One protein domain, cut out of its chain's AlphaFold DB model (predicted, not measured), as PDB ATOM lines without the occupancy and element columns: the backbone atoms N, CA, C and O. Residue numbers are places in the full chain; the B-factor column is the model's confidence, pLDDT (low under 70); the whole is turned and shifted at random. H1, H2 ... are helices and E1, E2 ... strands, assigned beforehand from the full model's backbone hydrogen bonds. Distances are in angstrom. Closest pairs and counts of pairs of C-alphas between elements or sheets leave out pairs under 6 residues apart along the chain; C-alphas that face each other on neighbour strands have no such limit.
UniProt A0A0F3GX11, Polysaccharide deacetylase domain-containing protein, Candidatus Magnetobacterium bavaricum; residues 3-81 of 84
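AT A GLANCE: This is residues 3 to 81 of the 84 residues of the protein "Polysaccharide deacetylase domain-containing protein" of Candidatus Magnetobacterium bavaricum (UniProt A0A0F3GX11). A very small sheet of two parallel strands, E1 and E2, sits in the middle of a loose arrangement, with H2 near E2, while H1 and H3 lie far out toward opposite ends of the longest axis. Between E2 and H3 a long stretch with no named element, residues 46 to 72, goes out from the sheet, folds back toward it around residues 57 to 61 and then runs out to H3. The printed part has 79 residues, with three named helices and two named strands in the order H1, E1, H2, E2, H3; under half of the residues are in these elements, and the class is mostly helix. The whole is loose, with a radius of gyration of the C-alphas of 14.8 A, and spans 42 by 28 by 20 A.

IN THESE COORDINATES: Strand E1 is residues 20 to 22, 7.0 A from first to last C-alpha, and begins with C-alpha 20 at (87.870, 76.740, 74.982). Strand E2 is residues 43 to 45, 7.1 A long. Helix H2, between them in the chain, is residues 30 to 38 and 12.4 A long. Helix H1 is residues 3 to 14, the longest helix at 16.8 A, with C-alpha 3 at (96.286, 77.452, 81.963). Helix H3 is residues 73 to 79, 9.8 A long, and ends with C-alpha 79 at (74.447, 91.443, 64.975).

HOW THE PARTS SIT: E1 and E2 are parallel neighbours, with 22 degrees between their directions. The C-alphas of Leu 21 and Ala 44 face each other at 4.4 A. N 21 and O 43 are within hydrogen-bond range at 3.1 A, as are N 45 and O 21 at 2.8 A. E1, H2 and E2 form a strand-helix-strand unit, two parallel neighbour strands with a helix between them in the chain, and its crossover is right-handed. H2 and E2 are near each other, with 6 pairs of C-alphas within 10 A. H1 and H2 are close but not clearly touching: their closest C-alphas, those of Leu 3 and Ala 36, are 6.5 A apart. They run the same way at a steep tilt of 40 degrees. H1 is apart from E2, and H3 is apart from H1, E1 and H2. Every O i to N i+4 pair is within hydrogen-bond range in H1 and H2; in H3, 2 of 3 are.

THE WHOLE: The two C-alphas farthest apart are those of Lys 12 and Lys 73, 42.2 A. The links H1 to E1 and H2 to E2 are tight, E1 to H2 is short, and E2 to H3 is long, with 27 residues. The printed part has no cut. Its mean pLDDT is 96.0, and no printed residue is under 70.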
ATOM      1  N   LEU A   3      97.150  77.987  83.031       95.88
ATOM      2  CA  LEU A   3      96.286  77.452  81.963       95.88
ATOM      3  C   LEU A   3      95.901  75.976  82.152       95.88
ATOM      4  O   LEU A   3      94.747  75.605  81.954       95.88
ATOM      5  N   LYS A   4      96.866  75.141  82.557       95.94
ATOM      6  CA  LYS A   4      96.653  73.710  82.814       95.94
ATOM      7  C   LYS A   4      95.870  73.484  84.109       95.94
ATOM      8  O   LYS A   4      94.919  72.714  84.122       95.94
ATOM      9  N   LYS A   5      96.230  74.207  85.176       96.56
ATOM     10  CA  LYS A   5      95.598  74.070  86.496       96.56
ATOM     11  C   LYS A   5      94.109  74.433  86.466       96.56
ATOM     12  O   LYS A   5      93.304  73.700  87.032       96.56
ATOM     13  N   SER A   6      93.738  75.551  85.832       95.56
ATOM     14  CA  SER A   6      92.330  75.960  85.718       95.56
ATOM     15  C   SER A   6      91.520  74.944  84.912       95.56
ATOM     16  O   SER A   6      90.454  74.525  85.357       95.56
ATOM     17  N   ARG A   7      92.067  74.485  83.782       96.44
ATOM     18  CA  ARG A   7      91.462  73.469  82.920       96.44
ATOM     19  C   ARG A   7      91.203  72.162  83.659       96.44
ATOM     20  O   ARG A   7      90.086  71.664  83.637       96.44
ATOM     21  N   GLU A   8      92.216  71.607  84.321       96.56
ATOM     22  CA  GLU A   8      92.101  70.342  85.059       96.56
ATOM     23  C   GLU A   8      91.080  70.433  86.192       96.56
ATOM     24  O   GLU A   8      90.298  69.503  86.383       96.56
ATOM     25  N   LYS A   9      91.037  71.569  86.899       97.56
ATOM     26  CA  LYS A   9      90.023  71.804  87.926       97.56
ATOM     27  C   LYS A   9      88.619  71.801  87.322       97.56
ATOM     28  O   LYS A   9      87.781  71.040  87.779       97.56
ATOM     29  N   LEU A  10      88.369  72.602  86.284       97.38
ATOM     30  CA  LEU A  10      87.050  72.675  85.648       97.38
ATOM     31  C   LEU A  10      86.612  71.315  85.084       97.38
ATOM     32  O   LEU A  10      85.484  70.898  85.315       97.38
ATOM     33  N   ARG A  11      87.518  70.581  84.427       97.25
ATOM     34  CA  ARG A  11      87.231  69.227  83.930       97.25
ATOM     35  C   ARG A  11      86.796  68.281  85.046       97.25
ATOM     36  O   ARG A  11      85.871  67.511  84.847       97.25
ATOM     37  N   LYS A  12      87.463  68.338  86.204       97.88
ATOM     38  CA  LYS A  12      87.151  67.489  87.359       97.88
ATOM     39  C   LYS A  12      85.805  67.842  87.996       97.88
ATOM     40  O   LYS A  12      85.053  66.940  88.330       97.88
ATOM     41  N   GLU A  13      85.531  69.128  88.200       98.25
ATOM     42  CA  GLU A  13      84.320  69.576  88.907       98.25
ATOM     43  C   GLU A  13      83.050  69.433  88.054       98.25
ATOM     44  O   GLU A  13      81.969  69.226  88.596       98.25
ATOM     45  N   PHE A  14      83.172  69.543  86.729       96.88
ATOM     46  CA  PHE A  14      82.031  69.511  85.809       96.88
ATOM     47  C   PHE A  14      81.927  68.225  84.985       96.88
ATOM     48  O   PHE A  14      81.029  68.130  84.154       96.88
ATOM     49  N   ASP A  15      82.849  67.276  85.178       96.88
ATOM     50  CA  ASP A  15      82.950  66.021  84.417       96.88
ATOM     51  C   ASP A  15      82.784  66.224  82.898       96.88
ATOM     52  O   ASP A  15      82.028  65.546  82.207       96.88
ATOM     53  N   THR A  16      83.462  67.245  82.372       96.50
ATOM     54  CA  THR A  16      83.314  67.671  80.977       96.50
ATOM     55  C   THR A  16      84.644  68.079  80.364       96.50
ATOM     56  O   THR A  16      85.651  68.288  81.052       96.50
ATOM     57  N   THR A  17      84.670  68.194  79.042       95.94
ATOM     58  CA  THR A  17      85.809  68.736  78.310       95.94
ATOM     59  C   THR A  17      85.880  70.249  78.477       95.94
ATOM     60  O   THR A  17      84.883  70.958  78.395       95.94
ATOM     61  N   VAL A  18      87.093  70.751  78.692       97.44
ATOM     62  CA  VAL A  18      87.375  72.187  78.767       97.44
ATOM     63  C   VAL A  18      88.486  72.458  77.773       97.44
ATOM     64  O   VAL A  18      89.647  72.167  78.043       97.44
ATOM     65  N   ASP A  19      88.124  72.912  76.587       97.25
ATOM     66  CA  ASP A  19      89.008  73.085  75.432       97.25
ATOM     67  C   ASP A  19      88.904  74.487  74.812       97.25
ATOM     68  O   ASP A  19      89.702  74.837  73.943       97.25
ATOM     69  N   LEU A  20      88.011  75.331  75.336       98.00
ATOM     70  CA  LEU A  20      87.870  76.740  74.982       98.00
ATOM     71  C   LEU A  20      88.417  77.651  76.086       98.00
ATOM     72  O   LEU A  20      88.237  77.391  77.277       98.00
ATOM     73  N   LEU A  21      89.065  78.744  75.683       98.19
ATOM     74  CA  LEU A  21      89.645  79.747  76.578       98.19
ATOM     75  C   LEU A  21      89.107  81.145  76.253       98.19
ATOM     76  O   LEU A  21      88.949  81.498  75.095       98.19
ATOM     77  N   ALA A  22      88.882  81.986  77.258       98.19
ATOM     78  CA  ALA A  22      88.698  83.423  77.051       98.19
ATOM     79  C   ALA A  22      89.929  84.160  77.579       98.19
ATOM     80  O   ALA A  22      90.277  84.001  78.752       98.19
ATOM     81  N   TRP A  23      90.584  84.961  76.735       98.12
ATOM     82  CA  TRP A  23      91.729  85.759  77.161       98.12
ATOM     83  C   TRP A  23      91.278  86.835  78.153       98.12
ATOM     84  O   TRP A  23      90.385  87.627  77.826       98.12
ATOM     85  N   PRO A  24      91.863  86.899  79.362       96.62
ATOM     86  CA  PRO A  24      91.558  87.962  80.309       96.62
ATOM     87  C   PRO A  24      91.828  89.329  79.676       96.62
ATOM     88  O   PRO A  24      92.929  89.581  79.191       96.62
ATOM     89  N   PHE A  25      90.807  90.188  79.646       95.38
ATOM     90  CA  PHE A  25      90.853  91.505  78.994       95.38
ATOM     91  C   PHE A  25      91.243  91.474  77.504       95.38
ATOM     92  O   PHE A  25      91.643  92.494  76.956       95.38
ATOM     93  N   GLY A  26      91.145  90.314  76.844       96.06
ATOM     94  CA  GLY A  26      91.618  90.132  75.472       96.06
ATOM     95  C   GLY A  26      93.135  90.222  75.303       96.06
ATOM     96  O   GLY A  26      93.588  90.407  74.182       96.06
ATOM     97  N   ILE A  27      93.915  90.113  76.382       96.81
ATOM     98  CA  ILE A  27      95.375  90.220  76.334       96.81
ATOM     99  C   ILE A  27      95.970  88.855  75.987       96.81
ATOM    100  O   ILE A  27      95.785  87.881  76.722       96.81
ATOM    101  N   TYR A  28      96.705  88.799  74.880       97.38
ATOM    102  CA  TYR A  28      97.414  87.615  74.412       97.38
ATOM    103  C   TYR A  28      98.641  88.007  73.577       97.38
ATOM    104  O   TYR A  28      98.757  89.137  73.110       97.38
ATOM    105  N   ASP A  29      99.548  87.052  73.393       97.88
ATOM    106  CA  ASP A  29     100.662  87.100  72.447       97.88
ATOM    107  C   ASP A  29     100.939  85.678  71.916       97.88
ATOM    108  O   ASP A  29     100.320  84.698  72.354       97.88
ATOM    109  N   ASP A  30     101.876  85.544  70.977       98.19
ATOM    110  CA  ASP A  30     102.224  84.245  70.386       98.19
ATOM    111  C   ASP A  30     102.741  83.239  71.423       98.19
ATOM    112  O   ASP A  30     102.494  82.032  71.314       98.19
ATOM    113  N   HIS A  31     103.427  83.722  72.466       97.56
ATOM    114  CA  HIS A  31     103.921  82.871  73.539       97.56
ATOM    115  C   HIS A  31     102.761  82.275  74.345       97.56
ATOM    116  O   HIS A  31     102.714  81.063  74.570       97.56
ATOM    117  N   LEU A  32     101.801  83.100  74.762       97.31
ATOM    118  CA  LEU A  32     100.607  82.684  75.488       97.31
ATOM    119  C   LEU A  32      99.745  81.741  74.648       97.31
ATOM    120  O   LEU A  32      99.282  80.724  75.170       97.31
ATOM    121  N   ILE A  33      99.586  82.018  73.351       98.31
ATOM    122  CA  ILE A  33      98.876  81.137  72.418       98.31
ATOM    123  C   ILE A  33      99.541  79.758  72.358       98.31
ATOM    124  O   ILE A  33      98.854  78.739  72.487       98.31
ATOM    125  N   ALA A  34     100.869  79.699  72.211       98.00
ATOM    126  CA  ALA A  34     101.600  78.433  72.189       98.00
ATOM    127  C   ALA A  34     101.387  77.640  73.489       98.00
ATOM    128  O   ALA A  34     101.064  76.451  73.461       98.00
ATOM    129  N   ARG A  35     101.467  78.317  74.638       97.69
ATOM    130  CA  ARG A  35     101.219  77.710  75.952       97.69
ATOM    131  C   ARG A  35      99.776  77.226  76.134       97.69
ATOM    132  O   ARG A  35      99.554  76.223  76.813       97.69
ATOM    133  N   ALA A  36      98.791  77.911  75.554       97.94
ATOM    134  CA  ALA A  36      97.396  77.472  75.578       97.94
ATOM    135  C   ALA A  36      97.184  76.207  74.738       97.94
ATOM    136  O   ALA A  36      96.548  75.263  75.212       97.94
ATOM    137  N   ARG A  37      97.784  76.134  73.545       97.94
ATOM    138  CA  ARG A  37      97.754  74.919  72.716       97.94
ATOM    139  C   ARG A  37      98.378  73.728  73.438       97.94
ATOM    140  O   ARG A  37      97.764  72.668  73.511       97.94
ATOM    141  N   GLU A  38      99.539  73.913  74.063       97.25
ATOM    142  CA  GLU A  38     100.194  72.869  74.869       97.25
ATOM    143  C   GLU A  38      99.351  72.404  76.065       97.25
ATOM    144  O   GLU A  38      99.411  71.241  76.462       97.25
ATOM    145  N   ALA A  39      98.535  73.290  76.641       96.81
ATOM    146  CA  ALA A  39      97.602  72.939  77.710       96.81
ATOM    147  C   ALA A  39      96.349  72.181  77.212       96.81
ATOM    148  O   ALA A  39      95.579  71.665  78.035       96.81
ATOM    149  N   GLY A  40      96.160  72.081  75.892       96.44
ATOM    150  CA  GLY A  40      95.062  71.365  75.245       96.44
ATOM    151  C   GLY A  40      93.828  72.219  74.951       96.44
ATOM    152  O   GLY A  40      92.733  71.663  74.894       96.44
ATOM    153  N   TYR A  41      93.981  73.541  74.816       98.31
ATOM    154  CA  TYR A  41      92.928  74.405  74.272       98.31
ATOM    155  C   TYR A  41      92.947  74.372  72.737       98.31
ATOM    156  O   TYR A  41      94.018  74.432  72.131       98.31
ATOM    157  N   VAL A  42      91.766  74.284  72.124       98.25
ATOM    158  CA  VAL A  42      91.577  74.187  70.663       98.25
ATOM    159  C   VAL A  42      91.177  75.518  70.029       98.25
ATOM    160  O   VAL A  42      91.444  75.736  68.851       98.25
ATOM    161  N   ALA A  43      90.572  76.413  70.811       98.31
ATOM    162  CA  ALA A  43      90.244  77.771  70.405       98.31
ATOM    163  C   ALA A  43      90.270  78.713  71.614       98.31
ATOM    164  O   ALA A  43      90.135  78.285  72.768       98.31
ATOM    165  N   ALA A  44      90.425  80.007  71.352       98.44
ATOM    166  CA  ALA A  44      90.325  81.020  72.388       98.44
ATOM    167  C   ALA A  44      89.690  82.312  71.872       98.44
ATOM    168  O   ALA A  44      89.748  82.601  70.683       98.44
ATOM    169  N   PHE A  45      89.088  83.081  72.775       98.44
ATOM    170  CA  PHE A  45      88.344  84.292  72.452       98.44
ATOM    171  C   PHE A  45      89.069  85.560  72.909       98.44
ATOM    172  O   PHE A  45      89.468  85.665  74.075       98.44
ATOM    173  N   SER A  46      89.158  86.541  72.013       97.81
ATOM    174  CA  SER A  46      89.591  87.914  72.280       97.81
ATOM    175  C   SER A  46      88.376  88.823  72.561       97.81
ATOM    176  O   SER A  46      87.290  88.338  72.922       97.81
ATOM    177  N   ILE A  47      88.579  90.143  72.472       96.69
ATOM    178  CA  ILE A  47      87.532  91.181  72.552       96.69
ATOM    179  C   ILE A  47      87.604  92.166  71.371       96.69
ATOM    180  O   ILE A  47      87.210  93.327  71.485       96.69
ATOM    181  N   GLU A  48      88.143  91.716  70.237       94.56
ATOM    182  CA  GLU A  48      88.159  92.503  69.003       94.56
ATOM    183  C   GLU A  48      86.731  92.679  68.466       94.56
ATOM    184  O   GLU A  48      85.915  91.755  68.477       94.56
ATOM    185  N   ARG A  49      86.400  93.906  68.049       93.50
ATOM    186  CA  ARG A  49      85.017  94.351  67.826       93.50
ATOM    187  C   ARG A  49      84.553  94.124  66.381       93.50
ATOM    188  O   ARG A  49      84.218  95.083  65.687       93.50
ATOM    189  N   HIS A  50      84.533  92.872  65.940       93.62
ATOM    190  CA  HIS A  50      83.973  92.486  64.642       93.62
ATOM    191  C   HIS A  50      83.425  91.053  64.656       93.62
ATOM    192  O   HIS A  50      83.617  90.300  65.611       93.62
ATOM    193  N   ASN A  51      82.711  90.681  63.592       94.88
ATOM    194  CA  ASN A  51      82.249  89.308  63.406       94.88
ATOM    195  C   ASN A  51      83.428  88.397  63.062       94.88
ATOM    196  O   ASN A  51      84.328  88.800  62.325       94.88
ATOM    197  N   VAL A  52      83.368  87.161  63.558       95.19
ATOM    198  CA  VAL A  52      84.337  86.115  63.222       95.19
ATOM    199  C   VAL A  52      84.288  85.832  61.718       95.19
ATOM    200  O   VAL A  52      83.211  85.628  61.153       95.19
ATOM    201  N   GLY A  53      85.455  85.772  61.084       94.50
ATOM    202  CA  GLY A  53      85.657  85.344  59.707       94.50
ATOM    203  C   GLY A  53      86.787  84.319  59.575       94.50
ATOM    204  O   GLY A  53      87.536  84.049  60.508       94.50
ATOM    205  N   ASN A  54      86.946  83.752  58.377       94.81
ATOM    206  CA  ASN A  54      87.939  82.697  58.111       94.81
ATOM    207  C   ASN A  54      89.404  83.157  58.236       94.81
ATOM    208  O   ASN A  54      90.298  82.317  58.283       94.81
ATOM    209  N   ALA A  55      89.654  84.469  58.231       95.56
ATOM    210  CA  ALA A  55      90.989  85.039  58.393       95.56
ATOM    211  C   ALA A  55      91.416  85.147  59.867       95.56
ATOM    212  O   ALA A  55      92.595  85.377  60.138       95.56
ATOM    213  N   ASP A  56      90.482  84.982  60.808       96.88
ATOM    214  CA  ASP A  56      90.767  85.147  62.226       96.88
ATOM    215  C   ASP A  56      91.568  83.975  62.777       96.88
ATOM    216  O   ASP A  56      91.366  82.804  62.440       96.88
ATOM    217  N   ASN A  57      92.477  84.287  63.694       97.25
ATOM    218  CA  ASN A  57      93.195  83.262  64.425       97.25
ATOM    219  C   ASN A  57      92.213  82.530  65.348       97.25
ATOM    220  O   ASN A  57      91.623  83.131  66.243       97.25
ATOM    221  N   ILE A  58      92.089  81.211  65.192       98.12
ATOM    222  CA  ILE A  58      91.231  80.370  66.044       98.12
ATOM    223  C   ILE A  58      91.576  80.477  67.542       98.12
ATOM    224  O   ILE A  58      90.738  80.230  68.405       98.12
ATOM    225  N   MET A  59      92.806  80.884  67.869       98.44
ATOM    226  CA  MET A  59      93.254  81.146  69.239       98.44
ATOM    227  C   MET A  59      93.042  82.603  69.686       98.44
ATOM    228  O   MET A  59      93.569  82.994  70.724       98.44
ATOM    229  N   ALA A  60      92.309  83.412  68.924       98.25
ATOM    230  CA  ALA A  60      91.980  84.800  69.240       98.25
ATOM    231  C   ALA A  60      90.671  85.257  68.559       98.25
ATOM    232  O   ALA A  60      90.590  86.362  68.033       98.25
ATOM    233  N   LEU A  61      89.633  84.416  68.582       98.38
ATOM    234  CA  LEU A  61      88.344  84.699  67.950       98.38
ATOM    235  C   LEU A  61      87.721  86.003  68.495       98.38
ATOM    236  O   LEU A  61      87.566  86.117  69.720       98.38
ATOM    237  N   PRO A  62      87.338  86.957  67.626       97.00
ATOM    238  CA  PRO A  62      86.794  88.252  68.028       97.00
ATOM    239  C   PRO A  62      85.452  88.113  68.751       97.00
ATOM    240  O   PRO A  62      84.651  87.212  68.484       97.00
ATOM    241  N   ARG A  63      85.196  89.032  69.684       95.50
ATOM    242  CA  ARG A  63      83.911  89.164  70.377       95.50
ATOM    243  C   ARG A  63      83.641  90.621  70.702       95.50
ATOM    244  O   ARG A  63      84.514  91.345  71.171       95.50
ATOM    245  N   TYR A  64      82.378  91.008  70.596       94.94
ATOM    246  CA  TYR A  64      81.917  92.300  71.082       94.94
ATOM    247  C   TYR A  64      81.835  92.296  72.608       94.94
ATOM    248  O   TYR A  64      81.163  91.454  73.206       94.94
ATOM    249  N   LEU A  65      82.470  93.280  73.241       93.69
ATOM    250  CA  LEU A  65      82.198  93.587  74.637       93.69
ATOM    251  C   LEU A  65      80.854  94.317  74.718       93.69
ATOM    252  O   LEU A  65      80.723  95.444  74.239       93.69
ATOM    253  N   LEU A  66      79.856  93.657  75.302       94.00
ATOM    254  CA  LEU A  66      78.537  94.246  75.499       94.00
ATOM    255  C   LEU A  66      78.536  95.168  76.717       94.00
ATOM    256  O   LEU A  66      79.083  94.848  77.772       94.00
ATOM    257  N   SER A  67      77.873  96.304  76.564       93.69
ATOM    258  CA  SER A  67      77.636  97.293  77.605       93.69
ATOM    259  C   SER A  67      76.174  97.729  77.590       93.69
ATOM    260  O   SER A  67      75.443  97.476  76.632       93.69
ATOM    261  N   ASN A  68      75.748  98.448  78.628       94.50
ATOM    262  CA  ASN A  68      74.367  98.922  78.735       94.50
ATOM    263  C   ASN A  68      73.956  99.884  77.608       94.50
ATOM    264  O   ASN A  68      72.763 100.084  77.417       94.50
ATOM    265  N   SER A  69      74.894 100.478  76.862       92.69
ATOM    266  CA  SER A  69      74.571 101.333  75.711       92.69
ATOM    267  C   SER A  69      74.241 100.542  74.440       92.69
ATOM    268  O   SER A  69      73.686 101.100  73.495       92.69
ATOM    269  N   ASN A  70      74.543  99.241  74.399       92.94
ATOM    270  CA  ASN A  70      74.260  98.383  73.252       92.94
ATOM    271  C   ASN A  70      72.797  97.923  73.278       92.94
ATOM    272  O   ASN A  70      72.499  96.778  73.603       92.94
ATOM    273  N   GLN A  71      71.887  98.837  72.943       94.56
ATOM    274  CA  GLN A  71      70.442  98.603  72.881       94.56
ATOM    275  C   GLN A  71      69.858  99.079  71.544       94.56
ATOM    276  O   GLN A  71      70.444  99.922  70.861       94.56
ATOM    277  N   GLY A  72      68.691  98.544  71.170       95.19
ATOM    278  CA  GLY A  72      67.991  98.900  69.929       95.19
ATOM    279  C   GLY A  72      68.903  98.797  68.704       95.19
ATOM    280  O   GLY A  72      69.628  97.816  68.545       95.19
ATOM    281  N   LYS A  73      68.944  99.858  67.894       94.19
ATOM    282  CA  LYS A  73      69.776  99.926  66.680       94.19
ATOM    283  C   LYS A  73      71.265  99.665  66.930       94.19
ATOM    284  O   LYS A  73      71.931  99.090  66.078       94.19
ATOM    285  N   ALA A  74      71.794 100.053  68.094       91.19
ATOM    286  CA  ALA A  74      73.200  99.812  68.425       91.19
ATOM    287  C   ALA A  74      73.489  98.322  68.670       91.19
ATOM    288  O   ALA A  74      74.591  97.853  68.390       91.19
ATOM    289  N   PHE A  75      72.508  97.575  69.184       94.12
ATOM    290  CA  PHE A  75      72.597  96.121  69.308       94.12
ATOM    291  C   PHE A  75      72.393  95.433  67.954       94.12
ATOM    292  O   PHE A  75      73.154  94.536  67.605       94.12
ATOM    293  N   GLU A  76      71.427  95.893  67.155       94.62
ATOM    294  CA  GLU A  76      71.206  95.393  65.790       94.62
ATOM    295  C   GLU A  76      72.467  95.533  64.923       94.62
ATOM    296  O   GLU A  76      72.852  94.576  64.252       94.62
ATOM    297  N   ALA A  77      73.165  96.671  65.013       91.75
ATOM    298  CA  ALA A  77      74.423  96.898  64.305       91.75
ATOM    299  C   ALA A  77      75.490  95.848  64.662       91.75
ATOM    300  O   ALA A  77      76.174  95.350  63.770       91.75
ATOM    301  N   ILE A  78      75.592  95.452  65.938       93.19
ATOM    302  CA  ILE A  78      76.506  94.385  66.378       93.19
ATOM    303  C   ILE A  78      76.165  93.056  65.694       93.19
ATOM    304  O   ILE A  78      77.067  92.371  65.217       93.19
ATOM    305  N   LEU A  79      74.879  92.700  65.601       91.94
ATOM    306  CA  LEU A  79      74.447  91.443  64.975       91.94
ATOM    307  C   LEU A  79      74.774  91.396  63.480       91.94
ATOM    308  O   LEU A  79      75.176  90.353  62.965       91.94
ATOM    309  N   THR A  80      74.638  92.523  62.781       91.25
ATOM    310  CA  THR A  80      74.935  92.614  61.345       91.25
ATOM    311  C   THR A  80      76.422  92.811  61.038       91.25
ATOM    312  O   THR A  80      76.786  92.912  59.871       91.25
ATOM    313  N   GLY A  81      77.289  92.889  62.055       82.12
ATOM    314  CA  GLY A  81      78.711  93.198  61.871       82.12
ATOM    315  C   GLY A  81      78.984  94.649  61.458       82.12
ATOM    316  O   GLY A  81      80.035  94.947  60.899       82.12
TER     317      GLY A  81